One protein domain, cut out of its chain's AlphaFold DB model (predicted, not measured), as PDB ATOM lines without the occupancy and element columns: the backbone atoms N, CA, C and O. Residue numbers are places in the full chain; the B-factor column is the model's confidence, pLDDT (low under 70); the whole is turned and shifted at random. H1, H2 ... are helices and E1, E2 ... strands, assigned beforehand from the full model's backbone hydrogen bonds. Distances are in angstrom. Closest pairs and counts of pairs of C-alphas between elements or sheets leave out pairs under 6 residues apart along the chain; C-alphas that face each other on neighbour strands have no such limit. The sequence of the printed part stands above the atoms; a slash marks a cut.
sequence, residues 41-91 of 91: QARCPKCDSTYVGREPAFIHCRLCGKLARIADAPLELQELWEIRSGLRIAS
ATOM      1  N   GLN A  41      44.417 -18.083  77.225       89.75
ATOM      2  CA  GLN A  41      43.669 -17.175  76.354       89.75
ATOM      3  C   GLN A  41      42.998 -16.053  77.154       89.75
ATOM      4  O   GLN A  41      42.620 -16.215  78.315       89.75
ATOM      5  N   ALA A  42      42.804 -14.898  76.510       91.38
ATOM      6  CA  ALA A  42      42.127 -13.762  77.133       91.38
ATOM      7  C   ALA A  42      40.599 -13.921  77.217       91.38
ATOM      8  O   ALA A  42      39.964 -13.237  78.017       91.38
ATOM      9  N   ARG A  43      40.023 -14.807  76.398       94.50
ATOM     10  CA  ARG A  43      38.579 -15.022  76.253       94.50
ATOM     11  C   ARG A  43      38.225 -16.491  76.414       94.50
ATOM     12  O   ARG A  43      39.073 -17.372  76.287       94.50
ATOM     13  N   CYS A  44      36.956 -16.762  76.690       94.25
ATOM     14  CA  CYS A  44      36.454 -18.123  76.779       94.25
ATOM     15  C   CYS A  44      36.421 -18.799  75.392       94.25
ATOM     16  O   CYS A  44      35.699 -18.320  74.521       94.25
ATOM     17  N   PRO A  45      37.029 -19.986  75.210       90.81
ATOM     18  CA  PRO A  45      37.013 -20.705  73.927       90.81
ATOM     19  C   PRO A  45      35.626 -21.251  73.538       90.81
ATOM     20  O   PRO A  45      35.460 -21.803  72.456       90.81
ATOM     21  N   LYS A  46      34.631 -21.171  74.437       92.50
ATOM     22  CA  LYS A  46      33.258 -21.654  74.204       92.50
ATOM     23  C   LYS A  46      32.290 -20.535  73.817       92.50
ATOM     24  O   LYS A  46      31.486 -20.739  72.919       92.50
ATOM     25  N   CYS A  47      32.291 -19.417  74.541       95.88
ATOM     26  CA  CYS A  47      31.297 -18.345  74.366       95.88
ATOM     27  C   CYS A  47      31.906 -16.969  74.064       95.88
ATOM     28  O   CYS A  47      31.186 -15.981  74.111       95.88
ATOM     29  N   ASP A  48      33.221 -16.899  73.839       95.62
ATOM     30  CA  ASP A  48      33.997 -15.679  73.564       95.62
ATOM     31  C   ASP A  48      33.920 -14.568  74.634       95.62
ATOM     32  O   ASP A  48      34.418 -13.460  74.453       95.62
ATOM     33  N   SER A  49      33.348 -14.859  75.804       95.56
ATOM     34  CA  SER A  49      33.290 -13.902  76.911       95.56
ATOM     35  C   SER A  49      34.681 -13.535  77.431       95.56
ATOM     36  O   SER A  49      35.550 -14.397  77.583       95.56
ATOM     37  N   THR A  50      34.854 -12.261  77.777       96.00
ATOM     38  CA  THR A  50      36.028 -11.719  78.476       96.00
ATOM     39  C   THR A  50      35.966 -11.923  79.992       96.00
ATOM     40  O   THR A  50      36.964 -11.706  80.679       96.00
ATOM     41  N   TYR A  51      34.826 -12.368  80.538       95.81
ATOM     42  CA  TYR A  51      34.653 -12.594  81.973       95.81
ATOM     43  C   TYR A  51      35.223 -13.959  82.391       95.81
ATOM     44  O   TYR A  51      34.497 -14.926  82.641       95.81
ATOM     45  N   VAL A  52      36.556 -14.042  82.421       94.75
ATOM     46  CA  VAL A  52      37.321 -15.258  82.727       94.75
ATOM     47  C   VAL A  52      38.174 -15.089  83.990       94.75
ATOM     48  O   VAL A  52      38.907 -14.115  84.136       94.75
ATOM     49  N   GLY A  53      38.086 -16.052  84.908       92.81
ATOM     50  CA  GLY A  53      39.057 -16.266  85.978       92.81
ATOM     51  C   GLY A  53      40.246 -17.069  85.455       92.81
ATOM     52  O   GLY A  53      40.067 -17.987  84.651       92.81
ATOM     53  N   ARG A  54      41.454 -16.703  85.882       90.81
ATOM     54  CA  ARG A  54      42.698 -17.353  85.465       90.81
ATOM     55  C   ARG A  54      43.358 -18.000  86.669       90.81
ATOM     56  O   ARG A  54      43.631 -17.324  87.658       90.81
ATOM     57  N   GLU A  55      43.605 -19.288  86.538       91.75
ATOM     58  CA  GLU A  55      44.352 -20.119  87.470       91.75
ATOM     59  C   GLU A  55      45.634 -20.580  86.755       91.75
ATOM     60  O   GLU A  55      45.709 -20.481  85.524       91.75
ATOM     61  N   PRO A  56      46.660 -21.067  87.470       93.00
ATOM     62  CA  PRO A  56      47.909 -21.476  86.833       93.00
ATOM     63  C   PRO A  56      47.728 -22.509  85.716       93.00
ATOM     64  O   PRO A  56      48.305 -22.339  84.644       93.00
ATOM     65  N   ALA A  57      46.901 -23.541  85.933       94.69
ATOM     66  CA  ALA A  57      46.672 -24.599  84.942       94.69
ATOM     67  C   ALA A  57      45.312 -24.524  84.237       94.69
ATOM     68  O   ALA A  57      45.050 -25.306  83.314       94.69
ATOM     69  N   PHE A  58      44.447 -23.587  84.630       93.50
ATOM     70  CA  PHE A  58      43.074 -23.518  84.141       93.50
ATOM     71  C   PHE A  58      42.602 -22.101  83.818       93.50
ATOM     72  O   PHE A  58      43.008 -21.102  84.403       93.50
ATOM     73  N   ILE A  59      41.653 -22.029  82.889       93.81
ATOM     74  CA  ILE A  59      40.826 -20.852  82.649       93.81
ATOM     75  C   ILE A  59      39.381 -21.219  82.955       93.81
ATOM     76  O   ILE A  59      38.825 -22.150  82.364       93.81
ATOM     77  N   HIS A  60      38.764 -20.449  83.846       93.75
ATOM     78  CA  HIS A  60      37.371 -20.590  84.245       93.75
ATOM     79  C   HIS A  60      36.554 -19.431  83.667       93.75
ATOM     80  O   HIS A  60      36.684 -18.284  84.082       93.75
ATOM     81  N   CYS A  61      35.644 -19.706  82.734       96.00
ATOM     82  CA  CYS A  61      34.682 -18.710  82.265       96.00
ATOM     83  C   CYS A  61      33.555 -18.506  83.276       96.00
ATOM     84  O   CYS A  61      32.696 -19.374  83.429       96.00
ATOM     85  N   ARG A  62      33.518 -17.338  83.919       95.19
ATOM     86  CA  ARG A  62      32.510 -17.000  84.931       95.19
ATOM     87  C   ARG A  62      31.127 -16.723  84.332       95.19
ATOM     88  O   ARG A  62      30.152 -16.688  85.067       95.19
ATOM     89  N   LEU A  63      31.034 -16.549  83.007       96.69
ATOM     90  CA  LEU A  63      29.756 -16.386  82.308       96.69
ATOM     91  C   LEU A  63      29.082 -17.729  81.979       96.69
ATOM     92  O   LEU A  63      27.892 -17.888  82.210       96.69
ATOM     93  N   CYS A  64      29.816 -18.686  81.397       96.62
ATOM     94  CA  CYS A  64      29.232 -19.942  80.897       96.62
ATOM     95  C   CYS A  64      29.671 -21.201  81.663       96.62
ATOM     96  O   CYS A  64      29.324 -22.310  81.249       96.62
ATOM     97  N   GLY A  65      30.480 -21.043  82.716       94.31
ATOM     98  CA  GLY A  65      30.997 -22.127  83.559       94.31
ATOM     99  C   GLY A  65      32.033 -23.029  82.880       94.31
ATOM    100  O   GLY A  65      32.340 -24.110  83.375       94.31
ATOM    101  N   LYS A  66      32.558 -22.650  81.706       93.88
ATOM    102  CA  LYS A  66      33.564 -23.462  81.009       93.88
ATOM    103  C   LYS A  66      34.877 -23.435  81.789       93.88
ATOM    104  O   LYS A  66      35.503 -22.383  81.869       93.88
ATOM    105  N   LEU A  67      35.321 -24.605  82.235       92.50
ATOM    106  CA  LEU A  67      36.682 -24.838  82.702       92.50
ATOM    107  C   LEU A  67      37.516 -25.421  81.552       92.50
ATOM    108  O   LEU A  67      37.107 -26.393  80.904       92.50
ATOM    109  N   ALA A  68      38.646 -24.793  81.247       93.00
ATOM    110  CA  ALA A  68      39.562 -25.215  80.194       93.00
ATOM    111  C   ALA A  68      40.975 -25.354  80.762       93.00
ATOM    112  O   ALA A  68      41.470 -24.430  81.398       93.00
ATOM    113  N   ARG A  69      41.605 -26.509  80.534       93.06
ATOM    114  CA  ARG A  69      42.973 -26.795  80.984       93.06
ATOM    115  C   ARG A  69      43.986 -26.265  79.976       93.06
ATOM    116  O   ARG A  69      43.768 -26.419  78.776       93.06
ATOM    117  N   ILE A  70      45.080 -25.694  80.459       93.19
ATOM    118  CA  ILE A  70      46.228 -25.268  79.653       93.19
ATOM    119  C   ILE A  70      47.201 -26.453  79.545       93.19
ATOM    120  O   ILE A  70      47.489 -27.100  80.549       93.19
ATOM    121  N   ALA A  71      47.645 -26.780  78.330       89.56
ATOM    122  CA  ALA A  71      48.406 -27.994  78.032       89.56
ATOM    123  C   ALA A  71      49.767 -28.025  78.742       89.56
ATOM    124  O   ALA A  71      50.071 -29.000  79.423       89.56
ATOM    125  N   ASP A  72      50.527 -26.935  78.638       88.00
ATOM    126  CA  ASP A  72      51.910 -26.853  79.128       88.00
ATOM    127  C   ASP A  72      52.019 -26.245  80.535       88.00
ATOM    128  O   ASP A  72      53.102 -25.888  80.995       88.00
ATOM    129  N   ALA A  73      50.889 -26.100  81.231       90.81
ATOM    130  CA  ALA A  73      50.875 -25.600  82.596       90.81
ATOM    131  C   ALA A  73      51.004 -26.767  83.597       90.81
ATOM    132  O   ALA A  73      50.154 -27.668  83.593       90.81
ATOM    133  N   PRO A  74      52.034 -26.766  84.465       91.12
ATOM    134  CA  PRO A  74      52.248 -27.830  85.443       91.12
ATOM    135  C   PRO A  74      51.134 -27.839  86.498       91.12
ATOM    136  O   PRO A  74      50.710 -26.788  86.992       91.12
ATOM    137  N   LEU A  75      50.662 -29.036  86.855       91.69
ATOM    138  CA  LEU A  75      49.612 -29.199  87.865       91.69
ATOM    139  C   LEU A  75      50.129 -28.886  89.271       91.69
ATOM    140  O   LEU A  75      49.366 -28.422  90.105       91.69
ATOM    141  N   GLU A  76      51.427 -29.019  89.510       93.25
ATOM    142  CA  GLU A  76      52.062 -28.658  90.775       93.25
ATOM    143  C   GLU A  76      51.886 -27.158  91.079       93.25
ATOM    144  O   GLU A  76      51.661 -26.765  92.224       93.25
ATOM    145  N   LEU A  77      51.922 -26.296  90.051       92.62
ATOM    146  CA  LEU A  77      51.641 -24.865  90.226       92.62
ATOM    147  C   LEU A  77      50.171 -24.602  90.548       92.62
ATOM    148  O   LEU A  77      49.876 -23.699  91.331       92.62
ATOM    149  N   GLN A  78      49.263 -25.380  89.959       93.50
ATOM    150  CA  GLN A  78      47.844 -25.315  90.289       93.50
ATOM    151  C   GLN A  78      47.612 -25.708  91.750       93.50
ATOM    152  O   GLN A  78      46.978 -24.959  92.485       93.50
ATOM    153  N   GLU A  79      48.178 -26.829  92.192       92.62
ATOM    154  CA  GLU A  79      48.034 -27.315  93.565       92.62
ATOM    155  C   GLU A  79      48.574 -26.309  94.588       92.62
ATOM    156  O   GLU A  79      47.899 -25.988  95.569       92.62
ATOM    157  N   LEU A  80      49.759 -25.740  94.342       92.94
ATOM    158  CA  LEU A  80      50.325 -24.691  95.197       92.94
ATOM    159  C   LEU A  80      49.424 -23.453  95.263       92.94
ATOM    160  O   LEU A  80      49.299 -22.833  96.321       92.94
ATOM    161  N   TRP A  81      48.809 -23.075  94.145       92.50
ATOM    162  CA  TRP A  81      47.874 -21.957  94.097       92.50
ATOM    163  C   TRP A  81      46.581 -22.253  94.866       92.50
ATOM    164  O   TRP A  81      46.120 -21.392  95.615       92.50
ATOM    165  N   GLU A  82      46.032 -23.463  94.765       91.81
ATOM    166  CA  GLU A  82      44.842 -23.897  95.514       91.81
ATOM    167  C   GLU A  82      45.082 -23.907  97.030       91.81
ATOM    168  O   GLU A  82      44.224 -23.474  97.801       91.81
ATOM    169  N   ILE A  83      46.271 -24.342  97.464       91.81
ATOM    170  CA  ILE A  83      46.682 -24.293  98.875       91.81
ATOM    171  C   ILE A  83      46.798 -22.835  99.339       91.81
ATOM    172  O   ILE A  83      46.215 -22.457 100.354       91.81
ATOM    173  N   ARG A  84      47.516 -21.988  98.587       90.62
ATOM    174  CA  ARG A  84      47.756 -20.576  98.955       90.62
ATOM    175  C   ARG A  84      46.494 -19.720  98.953       90.62
ATOM    176  O   ARG A  84      46.412 -18.760  99.711       90.62
ATOM    177  N   SER A  85      45.539 -20.035  98.088       87.69
ATOM    178  CA  SER A  85      44.258 -19.332  98.003       87.69
ATOM    179  C   SER A  85      43.250 -19.786  99.060       87.69
ATOM    180  O   SER A  85      42.184 -19.184  99.168       87.69
ATOM    181  N   GLY A  86      43.561 -20.835  99.834       87.06
ATOM    182  CA  GLY A  86      42.636 -21.416 100.806       87.06
ATOM    183  C   GLY A  86      41.464 -22.167 100.165       87.06
ATOM    184  O   GLY A  86      40.515 -22.509 100.863       87.06
ATOM    185  N   LEU A  87      41.515 -22.434  98.853       81.75
ATOM    186  CA  LEU A  87      40.533 -23.266  98.145       81.75
ATOM    187  C   LEU A  87      40.637 -24.739  98.553       81.75
ATOM    188  O   LEU A  87      39.639 -25.458  98.531       81.75
ATOM    189  N   ARG A  88      41.829 -25.180  98.965       76.44
ATOM    190  CA  ARG A  88      42.043 -26.516  99.521       76.44
ATOM    191  C   ARG A  88      41.863 -26.483 101.040       76.44
ATOM    192  O   ARG A  88      42.822 -26.330 101.791       76.44
ATOM    193  N   ILE A  89      40.613 -26.593 101.487       57.66
ATOM    194  CA  ILE A  89      40.261 -26.673 102.910       57.66
ATOM    195  C   ILE A  89      40.284 -28.152 103.313       57.66
ATOM    196  O   ILE A  89      39.317 -28.865 103.079       57.66
ATOM    197  N   ALA A  90      41.399 -28.577 103.909       54.00
ATOM    198  CA  ALA A  90      41.683 -29.934 104.389       54.00
ATOM    199  C   ALA A  90      41.871 -31.013 103.297       54.00
ATOM    200  O   ALA A  90      41.038 -31.228 102.420       54.00
ATOM    201  N   SER A  91      43.029 -31.670 103.372       56.00
ATOM    202  CA  SER A  91      43.358 -32.945 102.725       56.00
ATOM    203  C   SER A  91      42.685 -34.114 103.428       56.00
ATOM    204  O   SER A  91      42.725 -34.089 104.681       56.00
TER     205      SER A  91
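This is residues 41 to 91 of the 91 residues of an uncharacterized protein of Candidatus Rokubacteria bacterium (UniProt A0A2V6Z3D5). A piece with little regular structure: a small sheet of three short strands, with one helix, H1, off to one side and an opening loop, residues 41 to 51, at the far end from H1. The printed part has 51 residues, under half in named elements, in the order E1, E2, E3, H1; the class is mixed. The sheet, E1 - E2 - E3, is antiparallel and a meander, each strand the neighbour of the one before. It is only just compact, close to loose, with a radius of gyration of the C-alphas of 11.8 A and spans of 34 by 23 by 13 A.

E1 is residues 52 to 54, 6.4 A, from C-alpha 52 at (37.321, -15.258, 82.727). E2 is residues 58 to 61, 9.9 A; E3 is residues 67 to 69, 6.8 A. H1, residues 75 to 84, runs 14.2 A to C-alpha 84 at (47.756, -20.576, 98.955).

Hairpin E1 and E2 has N 53 and O 60 within hydrogen-bond range, 2.8 A. Hairpin E2 and E3 has N 59 and O 68 at 2.8 A. H1 is not on the sheet; its closest C-alpha to E2, Gln 78, is 8.0 A from that of Phe 58. In H1 every O i to N i+4 pair is within range.

The farthest C-alphas, Asp 48 and Ser 91, are 35.2 A apart. The printed part has no cut, its three links are tight, and residues 89 to 91 have pLDDT under 70.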